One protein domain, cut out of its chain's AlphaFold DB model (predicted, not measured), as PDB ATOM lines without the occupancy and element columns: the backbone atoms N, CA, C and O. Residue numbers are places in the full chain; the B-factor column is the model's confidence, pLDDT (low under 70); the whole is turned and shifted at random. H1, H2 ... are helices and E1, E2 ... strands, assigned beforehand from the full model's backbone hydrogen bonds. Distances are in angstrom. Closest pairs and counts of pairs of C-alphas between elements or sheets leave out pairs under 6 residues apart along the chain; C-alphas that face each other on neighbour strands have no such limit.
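What this domain is: This is residues 3 to 101 and 110 to 191 of the 198 residues of an uncharacterized protein of Mycobacterium sp. ACS1612 (UniProt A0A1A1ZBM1). A twisted sheet of nine strands folds back over itself where its two long strands, E2 and E5, reverse, and a flap made of E1, E6 and the later part of E2 lies partly face to face with E3 and the later part of E5. Further along the sheet, H1 packs on one face of E7 and E8, while the small hairpin E10 and E11, with the short H2, packs on their other face. The printed part has 181 residues, with eleven named strands and two named helices in the order E1 to E8, H1, E9, H2, E10, E11, and it is mostly strand. The large sheet is branched and mixed, E2 and E8 being its parallel pair; E10 and E11 make a second, antiparallel sheet. The whole is compact, with a radius of gyration of the C-alphas of 16.3 A and spans of 50 by 34 by 26 A.

How they stand to each other: E1, residues 3 to 11, is an edge strand antiparallel to E6, residues 88 to 98, with N 8 and O 92 2.8 A apart, within hydrogen-bond range. E1 runs on into E2, residues 14 to 37, at 29 degrees. E2 bends by 172 degrees, and its pairing is staggered. E5, residues 70 to 86, lies on one side of E2, antiparallel, with N 17 and O 81 at 2.9 A. On the other side lie E6, antiparallel, with N 29 and O 95 at 2.9 A, and E8, residues 126 to 134, parallel, with N 18 and O 131 at 2.8 A. E3, residues 49 to 59, is antiparallel to E5, with N 53 and O 82 at 2.9 A. E3 and E6 touch, with 4 pairs of C-alphas within 8 A; their closest C-alphas are those of Ser 52 and Ala 92, 6.2 A apart. E3 and the edge strand E4, residues 62 to 68, form a hairpin, with N 64 and O 57 at 2.8 A. E5 itself bends by 166 degrees at residue 73. E7, residues 112 to 119, forms a hairpin with E8, with N 116 and O 130 at 2.8 A. H1, residues 143 to 156, is on the sheet at a height of 8.4 A, over E7 and E8, slantwise to the strands, at 41 degrees to E8 on the local plane. The closest C-alphas of H1 and E8 are those of His 130 and Ala 150, 5.3 A apart. E9, residues 165 to 169, is an edge strand antiparallel to E7, with N 117 and O 167 at 2.9 A. H2, residues 172 to 175, is on the opposite face from H1 at a height of 7.3 A, over E8, but only just, with 3 of its 4 C-alphas. E10, residues 179 to 181, and E11, residues 188 to 190, form a hairpin, with N 180 and O 189 at 2.9 A; the closest C-alphas of E10 and E8 are those of Arg 180 and Thr 126, 5.6 A apart. Every O i to N i+4 pair of H1 is within hydrogen-bond range; H2 is too short for such a pair.

Where its parts are: E1 begins at C-alpha 3, (-16.093, 0.482, -22.461), and measures 27.2 A. E2 goes from C-alpha 14 at (-15.759, 7.200, -46.763) through C-alpha 23 at (-11.262, -9.394, -24.891) to C-alpha 37 at (-26.297, 17.832, -46.987), with its ends 15.0 A apart. E3 measures 29.7 A, E5 22.0 A, E6 32.8 A, E7 22.8 A, E8 23.2 A and H1 19.8 A. E4, E9, H2, E10 and E11 are shorter, and E11 ends at C-alpha 190, (-8.551, 21.056, -40.623).

The domain as a whole: The two C-alphas farthest apart are those of Ala 43 and Gly 101, at 52.3 A. Residues 102 to 109 are not printed, and C-alphas 101 and 110 are 20.9 A apart across this cut, between E6 and E7. The link from E2 to E3, 11 residues, is long. The mean pLDDT of the printed part is 91.8, and residues 38 to 47, in that link, are under 70.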
ATOM      1  N   ILE A   3     -17.527   0.811 -22.381       90.31
ATOM      2  CA  ILE A   3     -16.093   0.482 -22.461       90.31
ATOM      3  C   ILE A   3     -15.381   1.474 -23.372       90.31
ATOM      4  O   ILE A   3     -14.336   2.006 -23.032       90.31
ATOM      5  N   LEU A   4     -15.975   1.730 -24.535       91.12
ATOM      6  CA  LEU A   4     -15.414   2.571 -25.579       91.12
ATOM      7  C   LEU A   4     -16.536   3.397 -26.182       91.12
ATOM      8  O   LEU A   4     -17.621   2.875 -26.454       91.12
ATOM      9  N   THR A   5     -16.251   4.673 -26.405       93.31
ATOM     10  CA  THR A   5     -17.071   5.560 -27.222       93.31
ATOM     11  C   THR A   5     -16.160   6.277 -28.203       93.31
ATOM     12  O   THR A   5     -15.042   6.652 -27.854       93.31
ATOM     13  N   ASP A   6     -16.607   6.421 -29.442       93.75
ATOM     14  CA  ASP A   6     -15.839   7.099 -30.471       93.75
ATOM     15  C   ASP A   6     -16.745   7.869 -31.423       93.75
ATOM     16  O   ASP A   6     -17.876   7.461 -31.695       93.75
ATOM     17  N   THR A   7     -16.222   8.973 -31.945       92.81
ATOM     18  CA  THR A   7     -16.876   9.793 -32.961       92.81
ATOM     19  C   THR A   7     -16.101   9.687 -34.266       92.81
ATOM     20  O   THR A   7     -14.925  10.041 -34.335       92.81
ATOM     21  N   VAL A   8     -16.774   9.219 -35.314       92.69
ATOM     22  CA  VAL A   8     -16.225   9.115 -36.667       92.69
ATOM     23  C   VAL A   8     -16.864  10.199 -37.518       92.69
ATOM     24  O   VAL A   8     -18.089  10.278 -37.602       92.69
ATOM     25  N   ASN A   9     -16.040  11.034 -38.145       91.25
ATOM     26  CA  ASN A   9     -16.489  12.182 -38.926       91.25
ATOM     27  C   ASN A   9     -16.115  12.003 -40.395       91.25
ATOM     28  O   ASN A   9     -15.008  11.572 -40.712       91.25
ATOM     29  N   THR A  10     -17.016  12.381 -41.294       89.94
ATOM     30  CA  THR A  10     -16.762  12.400 -42.739       89.94
ATOM     31  C   THR A  10     -17.307  13.676 -43.369       89.94
ATOM     32  O   THR A  10     -18.281  14.242 -42.876       89.94
ATOM     33  N   TRP A  11     -16.672  14.111 -44.458       88.69
ATOM     34  CA  TRP A  11     -17.051  15.284 -45.249       88.69
ATOM     35  C   TRP A  11     -16.921  14.955 -46.743       88.69
ATOM     36  O   TRP A  11     -15.892  15.201 -47.367       88.69
ATOM     37  N   GLY A  12     -17.941  14.315 -47.309       86.31
ATOM     38  CA  GLY A  12     -17.989  13.921 -48.718       86.31
ATOM     39  C   GLY A  12     -17.043  12.769 -49.063       86.31
ATOM     40  O   GLY A  12     -16.509  12.725 -50.176       86.31
ATOM     41  N   TYR A  13     -16.780  11.878 -48.101       90.69
ATOM     42  CA  TYR A  13     -15.870  10.746 -48.266       90.69
ATOM     43  C   TYR A  13     -16.238   9.557 -47.360       90.69
ATOM     44  O   TYR A  13     -17.070   9.668 -46.459       90.69
ATOM     45  N   SER A  14     -15.608   8.401 -47.601       93.06
ATOM     46  CA  SER A  14     -15.759   7.200 -46.763       93.06
ATOM     47  C   SER A  14     -14.619   7.071 -45.750       93.06
ATOM     48  O   SER A  14     -13.446   7.105 -46.127       93.06
ATOM     49  N   ALA A  15     -14.951   6.883 -44.477       94.94
ATOM     50  CA  ALA A  15     -14.005   6.604 -43.404       94.94
ATOM     51  C   ALA A  15     -14.204   5.189 -42.859       94.94
ATOM     52  O   ALA A  15     -15.330   4.726 -42.677       94.94
ATOM     53  N   THR A  16     -13.107   4.518 -42.524       97.00
ATOM     54  CA  THR A  16     -13.150   3.272 -41.756       97.00
ATOM     55  C   THR A  16     -12.346   3.395 -40.476       97.00
ATOM     56  O   THR A  16     -11.340   4.101 -40.429       97.00
ATOM     57  N   VAL A  17     -12.782   2.689 -39.435       97.50
ATOM     58  CA  VAL A  17     -12.076   2.633 -38.157       97.50
ATOM     59  C   VAL A  17     -11.870   1.186 -37.735       97.50
ATOM     60  O   VAL A  17     -12.782   0.366 -37.835       97.50
ATOM     61  N   HIS A  18     -10.662   0.874 -37.280       97.94
ATOM     62  CA  HIS A  18     -10.255  -0.417 -36.736       97.94
ATOM     63  C   HIS A  18      -9.898  -0.244 -35.266       97.94
ATOM     64  O   HIS A  18      -8.873   0.345 -34.930       97.94
ATOM     65  N   TYR A  19     -10.750  -0.771 -34.394       97.75
ATOM     66  CA  TYR A  19     -10.521  -0.818 -32.956       97.75
ATOM     67  C   TYR A  19      -9.854  -2.143 -32.580       97.75
ATOM     68  O   TYR A  19     -10.302  -3.192 -33.042       97.75
ATOM     69  N   SER A  20      -8.833  -2.100 -31.727       98.00
ATOM     70  CA  SER A  20      -8.159  -3.278 -31.163       98.00
ATOM     71  C   SER A  20      -8.018  -3.110 -29.653       98.00
ATOM     72  O   SER A  20      -7.470  -2.108 -29.200       98.00
ATOM     73  N   HIS A  21      -8.532  -4.051 -28.864       96.44
ATOM     74  CA  HIS A  21      -8.599  -3.959 -27.402       96.44
ATOM     75  C   HIS A  21      -8.576  -5.352 -26.746       96.44
ATOM     76  O   HIS A  21      -8.652  -6.380 -27.427       96.44
ATOM     77  N   ALA A  22      -8.465  -5.404 -25.415       95.00
ATOM     78  CA  ALA A  22      -8.581  -6.652 -24.662       95.00
ATOM     79  C   ALA A  22      -9.942  -7.341 -24.893       95.00
ATOM     80  O   ALA A  22     -10.931  -6.708 -25.250       95.00
ATOM     81  N   ALA A  23     -10.023  -8.653 -24.669       95.38
ATOM     82  CA  ALA A  23     -11.262  -9.394 -24.891       95.38
ATOM     83  C   ALA A  23     -12.411  -8.894 -23.990       95.38
ATOM     84  O   ALA A  23     -12.286  -8.893 -22.763       95.38
ATOM     85  N   HIS A  24     -13.555  -8.545 -24.588       93.12
ATOM     86  CA  HIS A  24     -14.738  -8.075 -23.857       93.12
ATOM     87  C   HIS A  24     -16.021  -8.814 -24.242       93.12
ATOM     88  O   HIS A  24     -16.139  -9.376 -25.331       93.12
ATOM     89  N   THR A  25     -17.006  -8.787 -23.345       95.19
ATOM     90  CA  THR A  25     -18.369  -9.270 -23.605       95.19
ATOM     91  C   THR A  25     -19.293  -8.072 -23.729       95.19
ATOM     92  O   THR A  25     -19.605  -7.415 -22.731       95.19
ATOM     93  N   VAL A  26     -19.724  -7.770 -24.951       95.38
ATOM     94  CA  VAL A  26     -20.293  -6.458 -25.269       95.38
ATOM     95  C   VAL A  26     -21.578  -6.522 -26.075       95.38
ATOM     96  O   VAL A  26     -21.826  -7.462 -26.834       95.38
ATOM     97  N   VAL A  27     -22.343  -5.439 -25.969       96.56
ATOM     98  CA  VAL A  27     -23.175  -4.941 -27.064       96.56
ATOM     99  C   VAL A  27     -22.401  -3.807 -27.738       96.56
ATOM    100  O   VAL A  27     -22.129  -2.797 -27.100       96.56
ATOM    101  N   ALA A  28     -22.039  -3.959 -29.007       97.12
ATOM    102  CA  ALA A  28     -21.476  -2.893 -29.830       97.12
ATOM    103  C   ALA A  28     -22.573  -2.269 -30.699       97.12
ATOM    104  O   ALA A  28     -23.452  -2.977 -31.196       97.12
ATOM    105  N   GLN A  29     -22.528  -0.951 -30.880       96.19
ATOM    106  CA  GLN A  29     -23.491  -0.197 -31.682       96.19
ATOM    107  C   GLN A  29     -22.800   0.919 -32.462       96.19
ATOM    108  O   GLN A  29     -21.916   1.587 -31.929       96.19
ATOM    109  N   SER A  30     -23.245   1.150 -33.694       95.75
ATOM    110  CA  SER A  30     -22.914   2.326 -34.495       95.75
ATOM    111  C   SER A  30     -24.189   3.082 -34.858       95.75
ATOM    112  O   SER A  30     -25.115   2.507 -35.434       95.75
ATOM    113  N   THR A  31     -24.221   4.379 -34.561       93.12
ATOM    114  CA  THR A  31     -25.384   5.243 -34.793       93.12
ATOM    115  C   THR A  31     -24.958   6.483 -35.562       93.12
ATOM    116  O   THR A  31     -23.983   7.129 -35.190       93.12
ATOM    117  N   LEU A  32     -25.706   6.865 -36.599       91.19
ATOM    118  CA  LEU A  32     -25.562   8.190 -37.206       91.19
ATOM    119  C   LEU A  32     -26.097   9.253 -36.239       91.19
ATOM    120  O   LEU A  32     -27.278   9.241 -35.900       91.19
ATOM    121  N   ALA A  33     -25.226  10.149 -35.788       83.25
ATOM    122  CA  ALA A  33     -25.540  11.178 -34.801       83.25
ATOM    123  C   ALA A  33     -25.852  12.538 -35.437       83.25
ATOM    124  O   ALA A  33     -26.720  13.254 -34.945       83.25
ATOM    125  N   LEU A  34     -25.178  12.889 -36.535       79.50
ATOM    126  CA  LEU A  34     -25.425  14.119 -37.294       79.50
ATOM    127  C   LEU A  34     -25.279  13.850 -38.790       79.50
ATOM    128  O   LEU A  34     -24.490  12.998 -39.207       79.50
ATOM    129  N   HIS A  35     -26.022  14.611 -39.590       76.38
ATOM    130  CA  HIS A  35     -25.881  14.646 -41.039       76.38
ATOM    131  C   HIS A  35     -26.104  16.069 -41.560       76.38
ATOM    132  O   HIS A  35     -26.993  16.775 -41.082       76.38
ATOM    133  N   THR A  36     -25.312  16.459 -42.557       78.81
ATOM    134  CA  THR A  36     -25.412  17.742 -43.261       78.81
ATOM    135  C   THR A  36     -25.311  17.489 -44.758       78.81
ATOM    136  O   THR A  36     -24.392  16.817 -45.217       78.81
ATOM    137  N   GLU A  37     -26.236  18.033 -45.539       75.38
ATOM    138  CA  GLU A  37     -26.297  17.832 -46.987       75.38
ATOM    139  C   GLU A  37     -25.634  18.996 -47.740       75.38
ATOM    140  O   GLU A  37     -26.052  20.147 -47.604       75.38
ATOM    141  N   PHE A  38     -24.625  18.723 -48.576       69.31
ATOM    142  CA  PHE A  38     -24.091  19.710 -49.519       69.31
ATOM    143  C   PHE A  38     -24.817  19.629 -50.852       69.31
ATOM    144  O   PHE A  38     -24.953  18.566 -51.436       69.31
ATOM    145  N   ASN A  39     -25.211  20.764 -51.421       62.72
ATOM    146  CA  ASN A  39     -25.762  20.803 -52.782       62.72
ATOM    147  C   ASN A  39     -27.142  20.137 -52.946       62.72
ATOM    148  O   ASN A  39     -27.507  19.786 -54.066       62.72
ATOM    149  N   ALA A  40     -27.950  20.019 -51.881       60.28
ATOM    150  CA  ALA A  40     -29.321  19.483 -51.976       60.28
ATOM    151  C   ALA A  40     -30.217  20.292 -52.931       60.28
ATOM    152  O   ALA A  40     -31.216  19.793 -53.442       60.28
ATOM    153  N   ASN A  41     -29.811  21.537 -53.196       65.75
ATOM    154  CA  ASN A  41     -30.497  22.489 -54.058       65.75
ATOM    155  C   ASN A  41     -29.837  22.659 -55.443       65.75
ATOM    156  O   ASN A  41     -30.247  23.545 -56.193       65.75
ATOM    157  N   ILE A  42     -28.797  21.884 -55.783       61.34
ATOM    158  CA  ILE A  42     -28.105  21.983 -57.078       61.34
ATOM    159  C   ILE A  42     -28.503  20.795 -57.953       61.34
ATOM    160  O   ILE A  42     -28.173  19.648 -57.653       61.34
ATOM    161  N   ALA A  43     -29.169  21.077 -59.076       59.41
ATOM    162  CA  ALA A  43     -29.554  20.067 -60.059       59.41
ATOM    163  C   ALA A  43     -28.323  19.254 -60.527       59.41
ATOM    164  O   ALA A  43     -27.294  19.852 -60.851       59.41
ATOM    165  N   PRO A  44     -28.399  17.910 -60.590       66.19
ATOM    166  CA  PRO A  44     -29.608  17.079 -60.573       66.19
ATOM    167  C   PRO A  44     -30.107  16.643 -59.178       66.19
ATOM    168  O   PRO A  44     -30.860  15.680 -59.103       66.19
ATOM    169  N   ASN A  45     -29.727  17.335 -58.097       67.00
ATOM    170  CA  ASN A  45     -30.020  16.977 -56.703       67.00
ATOM    171  C   ASN A  45     -29.554  15.541 -56.408       67.00
ATOM    172  O   ASN A  45     -30.377  14.627 -56.301       67.00
ATOM    173  N   PRO A  46     -28.227  15.313 -56.356       66.56
ATOM    174  CA  PRO A  46     -27.688  13.977 -56.148       66.56
ATOM    175  C   PRO A  46     -28.261  13.368 -54.866       66.56
ATOM    176  O   PRO A  46     -28.355  14.044 -53.844       66.56
ATOM    177  N   ILE A  47     -28.621  12.081 -54.912       67.00
ATOM    178  CA  ILE A  47     -29.081  11.355 -53.722       67.00
ATOM    179  C   ILE A  47     -27.944  11.332 -52.699       67.00
ATOM    180  O   ILE A  47     -26.908  10.714 -52.949       67.00
ATOM    181  N   PHE A  48     -28.172  11.947 -51.542       70.38
ATOM    182  CA  PHE A  48     -27.304  11.812 -50.377       70.38
ATOM    183  C   PHE A  48     -27.433  10.432 -49.777       70.38
ATOM    184  O   PHE A  48     -28.525   9.863 -49.689       70.38
ATOM    185  N   ARG A  49     -26.301   9.895 -49.337       76.31
ATOM    186  CA  ARG A  49     -26.256   8.616 -48.643       76.31
ATOM    187  C   ARG A  49     -25.286   8.756 -47.497       76.31
ATOM    188  O   ARG A  49     -24.113   9.043 -47.711       76.31
ATOM    189  N   SER A  50     -25.784   8.531 -46.292       86.88
ATOM    190  CA  SER A  50     -24.930   8.288 -45.146       86.88
ATOM    191  C   SER A  50     -25.376   7.029 -44.428       86.88
ATOM    192  O   SER A  50     -26.566   6.752 -44.281       86.88
ATOM    193  N   TYR A  51     -24.403   6.230 -44.016       89.06
ATOM    194  CA  TYR A  51     -24.628   5.080 -43.156       89.06
ATOM    195  C   TYR A  51     -23.388   4.829 -42.315       89.06
ATOM    196  O   TYR A  51     -22.265   5.083 -42.750       89.06
ATOM    197  N   SER A  52     -23.608   4.306 -41.114       93.69
ATOM    198  CA  SER A  52     -22.549   3.787 -40.262       93.69
ATOM    199  C   SER A  52     -22.855   2.339 -39.929       93.69
ATOM    200  O   SER A  52     -23.943   2.041 -39.428       93.69
ATOM    201  N   LEU A  53     -21.928   1.444 -40.254       95.62
ATOM    202  CA  LEU A  53     -22.094   0.012 -40.049       95.62
ATOM    203  C   LEU A  53     -20.854  -0.589 -39.405       95.62
ATOM    204  O   LEU A  53     -19.721  -0.319 -39.807       95.62
ATOM    205  N   LEU A  54     -21.093  -1.514 -38.482       97.56
ATOM    206  CA  LEU A  54     -20.111  -2.506 -38.087       97.56
ATOM    207  C   LEU A  54     -19.956  -3.482 -39.260       97.56
ATOM    208  O   LEU A  54     -20.924  -4.103 -39.709       97.56
ATOM    209  N   ARG A  55     -18.742  -3.610 -39.794       96.69
ATOM    210  CA  ARG A  55     -18.455  -4.453 -40.963       96.69
ATOM    211  C   ARG A  55     -17.958  -5.822 -40.536       96.69
ATOM    212  O   ARG A  55     -18.454  -6.843 -41.016       96.69
ATOM    213  N   ARG A  56     -16.988  -5.845 -39.624       97.56
ATOM    214  CA  ARG A  56     -16.307  -7.056 -39.158       97.56
ATOM    215  C   ARG A  56     -15.965  -6.940 -37.681       97.56
ATOM    216  O   ARG A  56     -15.864  -5.838 -37.152       97.56
ATOM    217  N   ALA A  57     -15.773  -8.082 -37.041       97.88
ATOM    218  CA  ALA A  57     -15.209  -8.171 -35.702       97.88
ATOM    219  C   ALA A  57     -14.309  -9.405 -35.595       97.88
ATOM    220  O   ALA A  57     -14.463 -10.349 -36.372       97.88
ATOM    221  N   VAL A  58     -13.399  -9.420 -34.626       98.19
ATOM    222  CA  VAL A  58     -12.680 -10.632 -34.208       98.19
ATOM    223  C   VAL A  58     -13.270 -11.089 -32.881       98.19
ATOM    224  O   VAL A  58     -13.195 -10.365 -31.891       98.19
ATOM    225  N   VAL A  59     -13.882 -12.274 -32.874       97.31
ATOM    226  CA  VAL A  59     -14.577 -12.862 -31.719       97.31
ATOM    227  C   VAL A  59     -13.967 -14.226 -31.429       97.31
ATOM    228  O   VAL A  59     -13.944 -15.095 -32.301       97.31
ATOM    229  N   GLY A  60     -13.417 -14.411 -30.225       94.25
ATOM    230  CA  GLY A  60     -12.745 -15.662 -29.851       94.25
ATOM    231  C   GLY A  60     -11.587 -16.039 -30.788       94.25
ATOM    232  O   GLY A  60     -11.358 -17.218 -31.042       94.25
ATOM    233  N   GLY A  61     -10.904 -15.041 -31.363       94.19
ATOM    234  CA  GLY A  61      -9.813 -15.228 -32.327       94.19
ATOM    235  C   GLY A  61     -10.247 -15.488 -33.775       94.19
ATOM    236  O   GLY A  61      -9.389 -15.660 -34.635       94.19
ATOM    237  N   SER A  62     -11.550 -15.498 -34.075       96.75
ATOM    238  CA  SER A  62     -12.071 -15.692 -35.435       96.75
ATOM    239  C   SER A  62     -12.683 -14.411 -35.996       96.75
ATOM    240  O   SER A  62     -13.468 -13.746 -35.321       96.75
ATOM    241  N   THR A  63     -12.367 -14.077 -37.249       97.38
ATOM    242  CA  THR A  63     -13.012 -12.961 -37.952       97.38
ATOM    243  C   THR A  63     -14.445 -13.327 -38.331       97.38
ATOM    244  O   THR A  63     -14.682 -14.323 -39.013       97.38
ATOM    245  N   VAL A  64     -15.398 -12.484 -37.946       97.00
ATOM    246  CA  VAL A  64     -16.817 -12.605 -38.291       97.00
ATOM    247  C   VAL A  64     -17.276 -11.396 -39.101       97.00
ATOM    248  O   VAL A  64     -16.813 -10.272 -38.899       97.00
ATOM    249  N   THR A  65     -18.200 -11.628 -40.032       97.31
ATOM    250  CA  THR A  65     -18.889 -10.552 -40.756       97.31
ATOM    251  C   THR A  65     -20.094 -10.100 -39.942       97.31
ATOM    252  O   THR A  65     -20.857 -10.941 -39.475       97.31
ATOM    253  N   VAL A  66     -20.270  -8.786 -39.789       95.88
ATOM    254  CA  VAL A  66     -21.399  -8.197 -39.050       95.88
ATOM    255  C   VAL A  66     -22.391  -7.563 -40.021       95.88
ATOM    256  O   VAL A  66     -23.546  -7.973 -40.070       95.88
ATOM    257  N   ASN A  67     -21.928  -6.613 -40.842       94.25
ATOM    258  CA  ASN A  67     -22.734  -5.855 -41.807       94.25
ATOM    259  C   ASN A  67     -24.040  -5.295 -41.216       94.25
ATOM    260  O   ASN A  67     -25.111  -5.429 -41.807       94.25
ATOM    261  N   GLY A  68     -23.952  -4.659 -40.049       95.12
ATOM    262  CA  GLY A  68     -25.118  -4.158 -39.328       95.12
ATOM    263  C   GLY A  68     -24.778  -3.035 -38.353       95.12
ATOM    264  O   GLY A  68     -23.603  -2.787 -38.086       95.12
ATOM    265  N   PRO A  69     -25.791  -2.344 -37.808       94.88
ATOM    266  CA  PRO A  69     -25.586  -1.249 -36.864       94.88
ATOM    267  C   PRO A  69     -25.252  -1.736 -35.449       94.88
ATOM    268  O   PRO A  69     -24.962  -0.926 -34.573       94.88
ATOM    269  N   SER A  70     -25.337  -3.041 -35.183       96.44
ATOM    270  CA  SER A  70     -25.093  -3.605 -33.862       96.44
ATOM    271  C   SER A  70     -24.511  -5.014 -33.919       96.44
ATOM    272  O   SER A  70     -24.672  -5.743 -34.899       96.44
ATOM    273  N   LEU A  71     -23.821  -5.385 -32.844       96.88
ATOM    274  CA  LEU A  71     -23.254  -6.709 -32.611       96.88
ATOM    275  C   LEU A  71     -23.369  -7.038 -31.123       96.88
ATOM    276  O   LEU A  71     -23.082  -6.194 -30.281       96.88
ATOM    277  N   VAL A  72     -23.732  -8.275 -30.794       96.88
ATOM    278  CA  VAL A  72     -23.608  -8.816 -29.433       96.88
ATOM    279  C   VAL A  72     -22.628  -9.975 -29.490       96.88
ATOM    280  O   VAL A  72     -22.824 -10.898 -30.280       96.88
ATOM    281  N   ALA A  73     -21.565  -9.917 -28.693       96.25
ATOM    282  CA  ALA A  73     -20.514 -10.926 -28.725       96.25
ATOM    283  C   ALA A  73     -19.788 -11.056 -27.382       96.25
ATOM    284  O   ALA A  73     -19.640 -10.088 -26.638       96.25
ATOM    285  N   THR A  74     -19.283 -12.261 -27.123       95.94
ATOM    286  CA  THR A  74     -18.402 -12.586 -25.997       95.94
ATOM    287  C   THR A  74     -16.985 -12.774 -26.515       95.94
ATOM    288  O   THR A  74     -16.773 -13.546 -27.447       95.94
ATOM    289  N   GLY A  75     -16.009 -12.113 -25.896       95.31
ATOM    290  CA  GLY A  75     -14.605 -12.215 -26.285       95.31
ATOM    291  C   GLY A  75     -14.284 -11.502 -27.600       95.31
ATOM    292  O   GLY A  75     -13.513 -12.033 -28.401       95.31
ATOM    293  N   ILE A  76     -14.892 -10.335 -27.842       96.56
ATOM    294  CA  ILE A  76     -14.496  -9.457 -28.949       96.56
ATOM    295  C   ILE A  76     -13.144  -8.809 -28.635       96.56
ATOM    296  O   ILE A  76     -12.951  -8.309 -27.529       96.56
ATOM    297  N   THR A  77     -12.219  -8.825 -29.591       97.62
ATOM    298  CA  THR A  77     -10.888  -8.198 -29.464       97.62
ATOM    299  C   THR A  77     -10.634  -7.128 -30.515       97.62
ATOM    300  O   THR A  77      -9.810  -6.243 -30.308       97.62
ATOM    301  N   GLU A  78     -11.324  -7.197 -31.654       98.12
ATOM    302  CA  GLU A  78     -11.210  -6.200 -32.715       98.12
ATOM    303  C   GLU A  78     -12.590  -5.897 -33.311       98.12
ATOM    304  O   GLU A  78     -13.430  -6.796 -33.428       98.12
ATOM    305  N   LEU A  79     -12.817  -4.645 -33.713       97.94
ATOM    306  CA  LEU A  79     -14.051  -4.179 -34.352       97.94
ATOM    307  C   LEU A  79     -13.716  -3.252 -35.526       97.94
ATOM    308  O   LEU A  79     -12.937  -2.313 -35.376       97.94
ATOM    309  N   HIS A  80     -14.338  -3.486 -36.681       97.88
ATOM    310  CA  HIS A  80     -14.212  -2.643 -37.870       97.88
ATOM    311  C   HIS A  80     -15.517  -1.920 -38.162       97.88
ATOM    312  O   HIS A  80     -16.564  -2.553 -38.330       97.88
ATOM    313  N   VAL A  81     -15.431  -0.602 -38.288       97.38
ATOM    314  CA  VAL A  81     -16.554   0.285 -38.592       97.38
ATOM    315  C   VAL A  81     -16.306   0.993 -39.910       97.38
ATOM    316  O   VAL A  81     -15.175   1.336 -40.241       97.38
ATOM    317  N   GLU A  82     -17.377   1.212 -40.656       96.25
ATOM    318  CA  GLU A  82     -17.394   2.024 -41.862       96.25
ATOM    319  C   GLU A  82     -18.445   3.120 -41.698       96.25
ATOM    320  O   GLU A  82     -19.582   2.844 -41.311       96.25
ATOM    321  N   LEU A  83     -18.049   4.357 -41.984       94.69
ATOM    322  CA  LEU A  83     -18.925   5.505 -42.155       94.69
ATOM    323  C   LEU A  83     -18.755   6.011 -43.582       94.69
ATOM    324  O   LEU A  83     -17.654   6.369 -43.988       94.69
ATOM    325  N   ILE A  84     -19.852   6.086 -44.323       90.38
ATOM    326  CA  ILE A  84     -19.874   6.730 -45.637       90.38
ATOM    327  C   ILE A  84     -20.701   8.004 -45.539       90.38
ATOM    328  O   ILE A  84     -21.774   7.991 -44.934       90.38
ATOM    329  N   SER A  85     -20.218   9.081 -46.156       88.56
ATOM    330  CA  SER A  85     -21.047  10.218 -46.553       88.56
ATOM    331  C   SER A  85     -20.804  10.575 -48.017       88.56
ATOM    332  O   SER A  85     -19.747  11.074 -48.399       88.56
ATOM    333  N   ASP A  86     -21.820  10.344 -48.842       83.31
ATOM    334  CA  ASP A  86     -21.849  10.820 -50.220       83.31
ATOM    335  C   ASP A  86     -22.568  12.164 -50.280       83.31
ATOM    336  O   ASP A  86     -23.681  12.317 -49.767       83.31
ATOM    337  N   ASN A  87     -21.927  13.130 -50.943       78.75
ATOM    338  CA  ASN A  87     -22.418  14.494 -51.150       78.75
ATOM    339  C   ASN A  87     -22.667  15.301 -49.857       78.75
ATOM    340  O   ASN A  87     -23.099  16.432 -49.945       78.75
ATOM    341  N   GLY A  88     -22.364  14.810 -48.657       83.88
ATOM    342  CA  GLY A  88     -22.633  15.528 -47.404       83.88
ATOM    343  C   GLY A  88     -21.549  15.335 -46.355       83.88
ATOM    344  O   GLY A  88     -20.531  14.707 -46.621       83.88
ATOM    345  N   ALA A  89     -21.780  15.838 -45.150       87.06
ATOM    346  CA  ALA A  89     -21.038  15.446 -43.962       87.06
ATOM    347  C   ALA A  89     -21.891  14.552 -43.073       87.06
ATOM    348  O   ALA A  89     -23.113  14.695 -42.996       87.06
ATOM    349  N   ALA A  90     -21.235  13.628 -42.383       90.00
ATOM    350  CA  ALA A  90     -21.886  12.769 -41.415       90.00
ATOM    351  C   ALA A  90     -20.987  12.542 -40.208       90.00
ATOM    352  O   ALA A  90     -19.761  12.456 -40.327       90.00
ATOM    353  N   VAL A  91     -21.638  12.391 -39.061       91.69
ATOM    354  CA  VAL A  91     -21.015  12.002 -37.803       91.69
ATOM    355  C   VAL A  91     -21.657  10.709 -37.343       91.69
ATOM    356  O   VAL A  91     -22.882  10.630 -37.227       91.69
ATOM    357  N   ALA A  92     -20.840   9.703 -37.059       93.50
ATOM    358  CA  ALA A  92     -21.274   8.477 -36.416       93.50
ATOM    359  C   ALA A  92     -20.687   8.367 -35.014       93.50
ATOM    360  O   ALA A  92     -19.527   8.704 -34.793       93.50
ATOM    361  N   VAL A  93     -21.485   7.847 -34.088       95.06
ATOM    362  CA  VAL A  93     -21.035   7.462 -32.753       95.06
ATOM    363  C   VAL A  93     -20.969   5.945 -32.689       95.06
ATOM    364  O   VAL A  93     -21.952   5.260 -32.985       95.06
ATOM    365  N   VAL A  94     -19.813   5.430 -32.291       95.62
ATOM    366  CA  VAL A  94     -19.567   4.007 -32.058       95.62
ATOM    367  C   VAL A  94     -19.446   3.789 -30.561       95.62
ATOM    368  O   VAL A  94     -18.665   4.465 -29.902       95.62
ATOM    369  N   ASN A  95     -20.209   2.844 -30.022       95.19
ATOM    370  CA  ASN A  95     -20.174   2.494 -28.607       95.19
ATOM    371  C   ASN A  95     -19.961   0.995 -28.424       95.19
ATOM    372  O   ASN A  95     -20.544   0.190 -29.152       95.19
ATOM    373  N   GLN A  96     -19.206   0.622 -27.394       95.38
ATOM    374  CA  GLN A  96     -19.217  -0.726 -26.835       95.38
ATOM    375  C   GLN A  96     -19.685  -0.678 -25.383       95.38
ATOM    376  O   GLN A  96     -19.109   0.022 -24.553       95.38
ATOM    377  N   PHE A  97     -20.730  -1.437 -25.072       94.06
ATOM    378  CA  PHE A  97     -21.299  -1.551 -23.736       94.06
ATOM    379  C   PHE A  97     -20.905  -2.894 -23.126       94.06
ATOM    380  O   PHE A  97     -21.307  -3.935 -23.640       94.06
ATOM    381  N   ASP A  98     -20.183  -2.874 -22.006       93.00
ATOM    382  CA  ASP A  98     -19.958  -4.058 -21.177       93.00
ATOM    383  C   ASP A  98     -21.292  -4.607 -20.669       93.00
ATOM    384  O   ASP A  98     -22.105  -3.869 -20.092       93.00
ATOM    385  N   THR A  99     -21.474  -5.911 -20.861       92.12
ATOM    386  CA  THR A  99     -22.661  -6.670 -20.448       92.12
ATOM    387  C   THR A  99     -22.463  -7.460 -19.158       92.12
ATOM    388  O   THR A  99     -23.436  -7.968 -18.607       92.12
ATOM    389  N   THR A 100     -21.230  -7.555 -18.658       89.25
ATOM    390  CA  THR A 100     -20.900  -8.321 -17.446       89.25
ATOM    391  C   THR A 100     -20.872  -7.472 -16.180       89.25
ATOM    392  O   THR A 100     -20.985  -8.012 -15.084       89.25
ATOM    393  N   GLY A 101     -20.747  -6.150 -16.321       82.50
ATOM    394  CA  GLY A 101     -20.564  -5.230 -15.197       82.50
ATOM    395  C   GLY A 101     -19.148  -5.254 -14.613       82.50
ATOM    396  O   GLY A 101     -18.947  -4.760 -13.508       82.50
ATOM    397  N   PRO A 110      -7.561   5.426 -26.479       93.44
ATOM    398  CA  PRO A 110      -6.606   4.630 -27.233       93.44
ATOM    399  C   PRO A 110      -5.164   4.944 -26.808       93.44
ATOM    400  O   PRO A 110      -4.761   6.100 -26.685       93.44
ATOM    401  N   THR A 111      -4.352   3.902 -26.649       94.69
ATOM    402  CA  THR A 111      -2.906   4.002 -26.411       94.69
ATOM    403  C   THR A 111      -2.149   4.378 -27.680       94.69
ATOM    404  O   THR A 111      -1.074   4.971 -27.612       94.69
ATOM    405  N   THR A 112      -2.675   4.024 -28.852       95.31
ATOM    406  CA  THR A 112      -2.100   4.391 -30.149       95.31
ATOM    407  C   THR A 112      -3.208   4.685 -31.145       95.31
ATOM    408  O   THR A 112      -4.149   3.908 -31.302       95.31
ATOM    409  N   VAL A 113      -3.063   5.805 -31.849       96.75
ATOM    410  CA  VAL A 113      -3.926   6.196 -32.962       96.75
ATOM    411  C   VAL A 113      -3.059   6.380 -34.196       96.75
ATOM    412  O   VAL A 113      -1.997   6.998 -34.128       96.75
ATOM    413  N   ARG A 114      -3.517   5.863 -35.333       97.06
ATOM    414  CA  ARG A 114      -2.916   6.139 -36.637       97.06
ATOM    415  C   ARG A 114      -4.006   6.321 -37.664       97.06
ATOM    416  O   ARG A 114      -4.925   5.517 -37.726       97.06
ATOM    417  N   THR A 115      -3.891   7.358 -38.477       97.12
ATOM    418  CA  THR A 115      -4.794   7.604 -39.596       97.12
ATOM    419  C   THR A 115      -4.001   7.621 -40.887       97.12
ATOM    420  O   THR A 115      -3.039   8.377 -41.015       97.12
ATOM    421  N   VAL A 116      -4.422   6.797 -41.841       97.75
ATOM    422  CA  VAL A 116      -3.976   6.830 -43.231       97.75
ATOM    423  C   VAL A 116      -5.095   7.453 -44.049       97.75
ATOM    424  O   VAL A 116      -6.224   6.970 -44.039       97.75
ATOM    425  N   SER A 117      -4.800   8.543 -44.740       97.00
ATOM    426  CA  SER A 117      -5.776   9.307 -45.518       97.00
ATOM    427  C   SER A 117      -5.288   9.499 -46.944       97.00
ATOM    428  O   SER A 117      -4.089   9.648 -47.180       97.00
ATOM    429  N   PHE A 118      -6.219   9.491 -47.891       97.75
ATOM    430  CA  PHE A 118      -5.957   9.709 -49.306       97.75
ATOM    431  C   PHE A 118      -6.674  10.969 -49.766       97.75
ATOM    432  O   PHE A 118      -7.881  11.108 -49.565       97.75
ATOM    433  N   HIS A 119      -5.932  11.866 -50.408       96.56
ATOM    434  CA  HIS A 119      -6.388  13.204 -50.780       96.56
ATOM    435  C   HIS A 119      -6.362  13.388 -52.289       96.56
ATOM    436  O   HIS A 119      -5.435  12.933 -52.963       96.56
ATOM    437  N   ARG A 120      -7.368  14.078 -52.830       95.88
ATOM    438  CA  ARG A 120      -7.451  14.374 -54.264       95.88
ATOM    439  C   ARG A 120      -6.434  15.461 -54.630       95.88
ATOM    440  O   ARG A 120      -6.550  16.572 -54.109       95.88
ATOM    441  N   PRO A 121      -5.502  15.219 -55.571       96.00
ATOM    442  CA  PRO A 121      -4.506  16.222 -55.961       96.00
ATOM    443  C   PRO A 121      -5.112  17.508 -56.545       96.00
ATOM    444  O   PRO A 121      -4.490  18.562 -56.500       96.00
ATOM    445  N   SER A 122      -6.327  17.433 -57.101       95.00
ATOM    446  CA  SER A 122      -6.981  18.553 -57.784       95.00
ATOM    447  C   SER A 122      -7.511  19.642 -56.850       95.00
ATOM    448  O   SER A 122      -7.608  20.794 -57.264       95.00
ATOM    449  N   ASN A 123      -7.892  19.300 -55.615       92.00
ATOM    450  CA  ASN A 123      -8.535  20.242 -54.688       92.00
ATOM    451  C   ASN A 123      -8.171  20.037 -53.205       92.00
ATOM    452  O   ASN A 123      -8.600  20.818 -52.352       92.00
ATOM    453  N   GLY A 124      -7.392  18.999 -52.895       93.62
ATOM    454  CA  GLY A 124      -6.948  18.667 -51.546       93.62
ATOM    455  C   GLY A 124      -8.000  17.986 -50.670       93.62
ATOM    456  O   GLY A 124      -7.702  17.661 -49.528       93.62
ATOM    457  N   THR A 125      -9.215  17.745 -51.167       93.06
ATOM    458  CA  THR A 125     -10.268  17.078 -50.378       93.06
ATOM    459  C   THR A 125      -9.904  15.628 -50.078       93.06
ATOM    460  O   THR A 125      -9.353  14.924 -50.936       93.06
ATOM    461  N   THR A 126     -10.276  15.154 -48.891       94.00
ATOM    462  CA  THR A 126     -10.144  13.736 -48.542       94.00
ATOM    463  C   THR A 126     -11.061  12.892 -49.436       94.00
ATOM    464  O   THR A 126     -12.234  13.201 -49.643       94.00
ATOM    465  N   ALA A 127     -10.521  11.821 -50.011       94.56
ATOM    466  CA  ALA A 127     -11.257  10.820 -50.780       94.56
ATOM    467  C   ALA A 127     -11.578   9.576 -49.942       94.56
ATOM    468  O   ALA A 127     -12.623   8.957 -50.135       94.56
ATOM    469  N   TYR A 128     -10.688   9.227 -49.013       95.94
ATOM    470  CA  TYR A 128     -10.834   8.089 -48.113       95.94
ATOM    471  C   TYR A 128      -9.937   8.257 -46.887       95.94
ATOM    472  O   TYR A 128      -8.833   8.796 -47.004       95.94
ATOM    473  N   ALA A 129     -10.371   7.749 -45.734       96.31
ATOM    474  CA  ALA A 129      -9.511   7.623 -44.562       96.31
ATOM    475  C   ALA A 129      -9.719   6.288 -43.837       96.31
ATOM    476  O   ALA A 129     -10.824   5.750 -43.767       96.31
ATOM    477  N   HIS A 130      -8.639   5.774 -43.264       97.69
ATOM    478  CA  HIS A 130      -8.629   4.614 -42.391       97.69
ATOM    479  C   HIS A 130      -7.919   4.971 -41.089       97.69
ATOM    480  O   HIS A 130      -6.760   5.390 -41.116       97.69
ATOM    481  N   THR A 131      -8.593   4.786 -39.960       97.81
ATOM    482  CA  THR A 131      -8.038   5.055 -38.634       97.81
ATOM    483  C   THR A 131      -7.937   3.768 -37.828       97.81
ATOM    484  O   THR A 131      -8.917   3.057 -37.647       97.81
ATOM    485  N   THR A 132      -6.765   3.482 -37.278       98.06
ATOM    486  CA  THR A 132      -6.556   2.404 -36.309       98.06
ATOM    487  C   THR A 132      -6.492   3.004 -34.911       98.06
ATOM    488  O   THR A 132      -5.758   3.974 -34.699       98.06
ATOM    489  N   LYS A 133      -7.222   2.423 -33.961       97.44
ATOM    490  CA  LYS A 133      -7.214   2.802 -32.546       97.44
ATOM    491  C   LYS A 133      -6.942   1.559 -31.705       97.44
ATOM    492  O   LYS A 133      -7.777   0.658 -31.632       97.44
ATOM    493  N   VAL A 134      -5.759   1.505 -31.106       97.38
ATOM    494  CA  VAL A 134      -5.341   0.420 -30.212       97.38
ATOM    495  C   VAL A 134      -5.554   0.884 -28.778       97.38
ATOM    496  O   VAL A 134      -5.134   1.981 -28.426       97.38
ATOM    497  N   TYR A 135      -6.213   0.064 -27.970       95.69
ATOM    498  CA  TYR A 135      -6.498   0.283 -26.552       95.69
ATOM    499  C   TYR A 135      -5.682  -0.694 -25.701       95.69
ATOM    500  O   TYR A 135      -4.963  -1.557 -26.218       95.69
ATOM    501  N   ALA A 136      -5.775  -0.566 -24.378       93.75
ATOM    502  CA  ALA A 136      -5.047  -1.430 -23.460       93.75
ATOM    503  C   ALA A 136      -5.373  -2.919 -23.704       93.75
ATOM    504  O   ALA A 136      -6.527  -3.324 -23.834       93.75
ATOM    505  N   GLY A 137      -4.329  -3.751 -23.798       94.56
ATOM    506  CA  GLY A 137      -4.458  -5.192 -24.058       94.56
ATOM    507  C   GLY A 137      -4.889  -5.573 -25.482       94.56
ATOM    508  O   GLY A 137      -5.038  -6.762 -25.755       94.56
ATOM    509  N   GLY A 138      -5.066  -4.601 -26.382       96.88
ATOM    510  CA  GLY A 138      -5.281  -4.843 -27.807       96.88
ATOM    511  C   GLY A 138      -4.018  -5.320 -28.524       96.88
ATOM    512  O   GLY A 138      -2.891  -5.076 -28.088       96.88
ATOM    513  N   ARG A 139      -4.211  -5.989 -29.662       97.06
ATOM    514  CA  ARG A 139      -3.131  -6.310 -30.598       97.06
ATOM    515  C   ARG A 139      -2.593  -5.021 -31.219       97.06
ATOM    516  O   ARG A 139      -3.383  -4.183 -31.658       97.06
ATOM    517  N   ASP A 140      -1.272  -4.900 -31.290       96.75
ATOM    518  CA  ASP A 140      -0.632  -3.805 -32.014       96.75
ATOM    519  C   ASP A 140      -0.985  -3.847 -33.509       96.75
ATOM    520  O   ASP A 140      -1.084  -4.920 -34.114       96.75
ATOM    521  N   ILE A 141      -1.168  -2.663 -34.088       97.25
ATOM    522  CA  ILE A 141      -1.413  -2.474 -35.515       97.25
ATOM    523  C   ILE A 141      -0.319  -1.542 -36.018       97.25
ATOM    524  O   ILE A 141      -0.317  -0.338 -35.738       97.25
ATOM    525  N   GLY A 142       0.636  -2.114 -36.745       96.44
ATOM    526  CA  GLY A 142       1.776  -1.382 -37.282       96.44
ATOM    527  C   GLY A 142       1.380  -0.415 -38.401       96.44
ATOM    528  O   GLY A 142       0.298  -0.496 -38.980       96.44
ATOM    529  N   GLU A 143       2.288   0.500 -38.746       97.38
ATOM    530  CA  GLU A 143       2.058   1.447 -39.843       97.38
ATOM    531  C   GLU A 143       1.817   0.747 -41.182       97.38
ATOM    532  O   GLU A 143       0.859   1.085 -41.869       97.38
ATOM    533  N   GLN A 144       2.626  -0.262 -41.517       98.06
ATOM    534  CA  GLN A 144       2.468  -0.996 -42.773       98.06
ATOM    535  C   GLN A 144       1.110  -1.703 -42.852       98.06
ATOM    536  O   GLN A 144       0.440  -1.615 -43.874       98.06
ATOM    537  N   GLU A 145       0.662  -2.337 -41.764       98.06
ATOM    538  CA  GLU A 145      -0.658  -2.979 -41.711       98.06
ATOM    539  C   GLU A 145      -1.786  -1.953 -41.892       98.06
ATOM    540  O   GLU A 145      -2.733  -2.200 -42.642       98.06
ATOM    541  N   ALA A 146      -1.671  -0.782 -41.259       98.06
ATOM    542  CA  ALA A 146      -2.632   0.303 -41.423       98.06
ATOM    543  C   ALA A 146      -2.655   0.833 -42.868       98.06
ATOM    544  O   ALA A 146      -3.731   1.067 -43.416       98.06
ATOM    545  N   VAL A 147      -1.488   0.993 -43.502       98.62
ATOM    546  CA  VAL A 147      -1.357   1.425 -44.903       98.62
ATOM    547  C   VAL A 147      -1.955   0.391 -45.853       98.62
ATOM    548  O   VAL A 147      -2.777   0.748 -46.694       98.62
ATOM    549  N   ASP A 148      -1.611  -0.886 -45.698       98.56
ATOM    550  CA  ASP A 148      -2.121  -1.965 -46.546       98.56
ATOM    551  C   ASP A 148      -3.644  -2.095 -46.420       98.56
ATOM    552  O   ASP A 148      -4.354  -2.221 -47.424       98.56
ATOM    553  N   THR A 149      -4.162  -1.979 -45.194       98.00
ATOM    554  CA  THR A 149      -5.605  -1.975 -44.921       98.00
ATOM    555  C   THR A 149      -6.285  -0.768 -45.564       98.00
ATOM    556  O   THR A 149      -7.331  -0.920 -46.198       98.00
ATOM    557  N   ALA A 150      -5.678   0.418 -45.478       98.19
ATOM    558  CA  ALA A 150      -6.216   1.631 -46.078       98.19
ATOM    559  C   ALA A 150      -6.218   1.576 -47.615       98.19
ATOM    560  O   ALA A 150      -7.198   1.976 -48.240       98.19
ATOM    561  N   ILE A 151      -5.160   1.037 -48.232       98.56
ATOM    562  CA  ILE A 151      -5.071   0.806 -49.683       98.56
ATOM    563  C   ILE A 151      -6.165  -0.166 -50.133       98.56
ATOM    564  O   ILE A 151      -6.854   0.087 -51.125       98.56
ATOM    565  N   ALA A 152      -6.338  -1.280 -49.415       97.88
ATOM    566  CA  ALA A 152      -7.379  -2.256 -49.716       97.88
ATOM    567  C   ALA A 152      -8.783  -1.647 -49.579       97.88
ATOM    568  O   ALA A 152      -9.635  -1.867 -50.442       97.88
ATOM    569  N   GLY A 153      -9.004  -0.845 -48.535       96.19
ATOM    570  CA  GLY A 153     -10.244  -0.111 -48.311       96.19
ATOM    571  C   GLY A 153     -10.544   0.887 -49.428       96.19
ATOM    572  O   GLY A 153     -11.600   0.801 -50.048       96.19
ATOM    573  N   ALA A 154      -9.598   1.765 -49.768       96.19
ATOM    574  CA  ALA A 154      -9.747   2.730 -50.858       96.19
ATOM    575  C   ALA A 154     -10.123   2.046 -52.187       96.19
ATOM    576  O   ALA A 154     -11.073   2.463 -52.853       96.19
ATOM    577  N   ARG A 155      -9.456   0.935 -52.531       97.50
ATOM    578  CA  ARG A 155      -9.790   0.128 -53.718       97.50
ATOM    579  C   ARG A 155     -11.194  -0.468 -53.658       97.50
ATOM    580  O   ARG A 155     -11.883  -0.493 -54.674       97.50
ATOM    581  N   ALA A 156     -11.642  -0.925 -52.488       94.25
ATOM    582  CA  ALA A 156     -12.999  -1.440 -52.306       94.25
ATOM    583  C   ALA A 156     -14.078  -0.360 -52.529       94.25
ATOM    584  O   ALA A 156     -15.189  -0.695 -52.938       94.25
ATOM    585  N   HIS A 157     -13.739   0.920 -52.341       90.44
ATOM    586  CA  HIS A 157     -14.586   2.067 -52.692       90.44
ATOM    587  C   HIS A 157     -14.416   2.544 -54.147       90.44
ATOM    588  O   HIS A 157     -14.949   3.587 -54.518       90.44
ATOM    589  N   GLY A 158     -13.689   1.800 -54.988       94.81
ATOM    590  CA  GLY A 158     -13.481   2.142 -56.396       94.81
ATOM    591  C   GLY A 158     -12.493   3.288 -56.628       94.81
ATOM    592  O   GLY A 158     -12.484   3.865 -57.712       94.81
ATOM    593  N   LEU A 159     -11.675   3.628 -55.630       96.06
ATOM    594  CA  LEU A 159     -10.597   4.602 -55.770       96.06
ATOM    595  C   LEU A 159      -9.316   3.908 -56.242       96.06
ATOM    596  O   LEU A 159      -9.051   2.767 -55.852       96.06
ATOM    597  N   ASP A 160      -8.491   4.616 -57.012       97.62
ATOM    598  CA  ASP A 160      -7.106   4.218 -57.261       97.62
ATOM    599  C   ASP A 160      -6.171   4.980 -56.305       97.62
ATOM    600  O   ASP A 160      -6.005   6.194 -56.446       97.62
ATOM    601  N   PRO A 161      -5.552   4.309 -55.316       96.44
ATOM    602  CA  PRO A 161      -4.600   4.943 -54.408       96.44
ATOM    603  C   PRO A 161      -3.400   5.588 -55.110       96.44
ATOM    604  O   PRO A 161      -2.814   6.504 -54.541       96.44
ATOM    605  N   ALA A 162      -3.027   5.129 -56.311       97.12
ATOM    606  CA  ALA A 162      -1.909   5.698 -57.065       97.12
ATOM    607  C   ALA A 162      -2.205   7.113 -57.596       97.12
ATOM    608  O   ALA A 162      -1.278   7.901 -57.781       97.12
ATOM    609  N   ASP A 163      -3.485   7.450 -57.777       97.56
ATOM    610  CA  ASP A 163      -3.944   8.765 -58.239       97.56
ATOM    611  C   ASP A 163      -4.152   9.763 -57.084       97.56
ATOM    612  O   ASP A 163      -4.558  10.910 -57.299       97.56
ATOM    613  N   LEU A 164      -3.908   9.339 -55.840       98.06
ATOM    614  CA  LEU A 164      -4.193  10.105 -54.630       98.06
ATOM    615  C   LEU A 164      -2.918  10.392 -53.836       98.06
ATOM    616  O   LEU A 164      -1.966   9.616 -53.816       98.06
ATOM    617  N   VAL A 165      -2.916  11.511 -53.111       98.00
ATOM    618  CA  VAL A 165      -1.835  11.829 -52.173       98.00
ATOM    619  C   VAL A 165      -2.123  11.138 -50.847       98.00
ATOM    620  O   VAL A 165      -3.083  11.487 -50.159       98.00
ATOM    621  N   MET A 166      -1.292  10.165 -50.474       98.12
ATOM    622  CA  MET A 166      -1.394   9.478 -49.187       98.12
ATOM    623  C   MET A 166      -0.704  10.280 -48.077       98.12
ATOM    624  O   MET A 166       0.423  10.753 -48.242       98.12
ATOM    625  N   LYS A 167      -1.358  10.387 -46.921       97.44
ATOM    626  CA  LYS A 167      -0.798  10.954 -45.690       97.44
ATOM    627  C   LYS A 167      -1.037  10.018 -44.517       97.44
ATOM    628  O   LYS A 167      -2.131   9.475 -44.370       97.44
ATOM    629  N   VAL A 168      -0.022   9.883 -43.668       96.56
ATOM    630  CA  VAL A 168      -0.088   9.133 -42.411       96.56
ATOM    631  C   VAL A 168       0.093  10.110 -41.257       96.56
ATOM    632  O   VAL A 168       0.981  10.960 -41.291       96.56
ATOM    633  N   THR A 169      -0.750  10.003 -40.236       94.38
ATOM    634  CA  THR A 169      -0.617  10.773 -38.996       94.38
ATOM    635  C   THR A 169      -0.865   9.891 -37.783       94.38
ATOM    636  O   THR A 169      -1.701   8.989 -37.825       94.38
ATOM    637  N   THR A 170      -0.151  10.162 -36.696       94.38
ATOM    638  CA  THR A 170      -0.372   9.561 -35.372       94.38
ATOM    639  C   THR A 170      -0.962  10.562 -34.375       94.38
ATOM    640  O   THR A 170      -1.038  10.285 -33.181       94.38
ATOM    641  N   ASP A 171      -1.351  11.750 -34.845       88.06
ATOM    642  CA  ASP A 171      -1.975  12.779 -34.020       88.06
ATOM    643  C   ASP A 171      -3.447  12.416 -33.769       88.06
ATOM    644  O   ASP A 171      -4.300  12.511 -34.659       88.06
ATOM    645  N   ALA A 172      -3.739  11.987 -32.540       82.94
ATOM    646  CA  ALA A 172      -5.079  11.595 -32.122       82.94
ATOM    647  C   ALA A 172      -6.091  12.748 -32.217       82.94
ATOM    648  O   ALA A 172      -7.257  12.499 -32.514       82.94
ATOM    649  N   VAL A 173      -5.665  14.003 -32.030       82.38
ATOM    650  CA  VAL A 173      -6.559  15.164 -32.131       82.38
ATOM    651  C   VAL A 173      -6.981  15.360 -33.582       82.38
ATOM    652  O   VAL A 173      -8.176  15.475 -33.859       82.38
ATOM    653  N   ARG A 174      -6.033  15.306 -34.525       80.69
ATOM    654  CA  ARG A 174      -6.341  15.399 -35.965       80.69
ATOM    655  C   ARG A 174      -7.231  14.258 -36.441       80.69
ATOM    656  O   ARG A 174      -8.130  14.489 -37.239       80.69
ATOM    657  N   ALA A 175      -7.041  13.047 -35.915       78.75
ATOM    658  CA  ALA A 175      -7.867  11.887 -36.263       78.75
ATOM    659  C   ALA A 175      -9.360  12.053 -35.906       78.75
ATOM    660  O   ALA A 175     -10.199  11.332 -36.441       78.75
ATOM    661  N   THR A 176      -9.706  12.987 -35.013       79.12
ATOM    662  CA  THR A 176     -11.103  13.268 -34.636       79.12
ATOM    663  C   THR A 176     -11.763  14.352 -35.484       79.12
ATOM    664  O   THR A 176     -12.966  14.565 -35.354       79.12
ATOM    665  N   ARG A 177     -11.025  15.035 -36.365       83.50
ATOM    666  CA  ARG A 177     -11.527  16.178 -37.140       83.50
ATOM    667  C   ARG A 177     -11.459  15.893 -38.636       83.50
ATOM    668  O   ARG A 177     -10.476  15.303 -39.079       83.50
ATOM    669  N   PRO A 178     -12.437  16.338 -39.440       84.25
ATOM    670  CA  PRO A 178     -12.288  16.339 -40.892       84.25
ATOM    671  C   PRO A 178     -11.007  17.080 -41.309       84.25
ATOM    672  O   PRO A 178     -10.750  18.190 -40.845       84.25
ATOM    673  N   GLN A 179     -10.192  16.447 -42.154       89.62
ATOM    674  CA  GLN A 179      -8.930  16.996 -42.655       89.62
ATOM    675  C   GLN A 179      -8.993  17.181 -44.174       89.62
ATOM    676  O   GLN A 179      -9.668  16.418 -44.871       89.62
ATOM    677  N   ARG A 180      -8.185  18.111 -44.680       92.25
ATOM    678  CA  ARG A 180      -7.827  18.262 -46.097       92.25
ATOM    679  C   ARG A 180      -6.326  18.444 -46.262       92.25
ATOM    680  O   ARG A 180      -5.619  18.826 -45.331       92.25
ATOM    681  N   LEU A 181      -5.856  18.209 -47.476       95.06
ATOM    682  CA  LEU A 181      -4.509  18.541 -47.906       95.06
ATOM    683  C   LEU A 181      -4.448  19.996 -48.385       95.06
ATOM    684  O   LEU A 181      -5.155  20.398 -49.312       95.06
ATOM    685  N   ASP A 182      -3.555  20.781 -47.799       94.94
ATOM    686  CA  ASP A 182      -3.137  22.048 -48.381       94.94
ATOM    687  C   ASP A 182      -2.237  21.769 -49.596       94.94
ATOM    688  O   ASP A 182      -1.169  21.170 -49.478       94.94
ATOM    689  N   LEU A 183      -2.672  22.191 -50.784       93.44
ATOM    690  CA  LEU A 183      -1.961  21.915 -52.036       93.44
ATOM    691  C   LEU A 183      -0.667  22.724 -52.206       93.44
ATOM    692  O   LEU A 183       0.177  22.346 -53.015       93.44
ATOM    693  N   GLN A 184      -0.509  23.837 -51.488       94.19
ATOM    694  CA  GLN A 184       0.694  24.667 -51.554       94.19
ATOM    695  C   GLN A 184       1.787  24.118 -50.642       94.19
ATOM    696  O   GLN A 184       2.949  24.051 -51.036       94.19
ATOM    697  N   THR A 185       1.415  23.733 -49.422       95.06
ATOM    698  CA  THR A 185       2.365  23.279 -48.397       95.06
ATOM    699  C   THR A 185       2.515  21.764 -48.352       95.06
ATOM    700  O   THR A 185       3.492  21.269 -47.800       95.06
ATOM    701  N   ASN A 186       1.588  21.023 -48.967       93.62
ATOM    702  CA  ASN A 186       1.480  19.570 -48.873       93.62
ATOM    703  C   ASN A 186       1.293  19.084 -47.420       93.62
ATOM    704  O   ASN A 186       1.676  17.962 -47.086       93.62
ATOM    705  N   GLU A 187       0.698  19.911 -46.562       94.00
ATOM    706  CA  GLU A 187       0.416  19.599 -45.161       94.00
ATOM    707  C   GLU A 187      -1.066  19.288 -44.933       94.00
ATOM    708  O   GLU A 187      -1.941  19.737 -45.675       94.00
ATOM    709  N   LEU A 188      -1.347  18.504 -43.889       92.75
ATOM    710  CA  LEU A 188      -2.720  18.292 -43.425       92.75
ATOM    711  C   LEU A 188      -3.191  19.498 -42.612       92.75
ATOM    712  O   LEU A 188      -2.505  19.915 -41.673       92.75
ATOM    713  N   VAL A 189      -4.377  20.000 -42.946       91.75
ATOM    714  CA  VAL A 189      -5.072  21.078 -42.233       91.75
ATOM    715  C   VAL A 189      -6.523  20.677 -41.960       91.75
ATOM    716  O   VAL A 189      -7.095  19.867 -42.695       91.75
ATOM    717  N   ASP A 190      -7.130  21.260 -40.925       87.38
ATOM    718  CA  ASP A 190      -8.551  21.056 -40.623       87.38
ATOM    719  C   ASP A 190      -9.408  21.549 -41.810       87.38
ATOM    720  O   ASP A 190      -9.161  22.619 -42.379       87.38
ATOM    721  N   GLU A 191     -10.418  20.768 -42.202       76.94
ATOM    722  CA  GLU A 191     -11.449  21.232 -43.134       76.94
ATOM    723  C   GLU A 191     -12.267  22.299 -42.388       76.94
ATOM    724  O   GLU A 191     -13.069  21.978 -41.513       76.94
TER     725      GLU A 191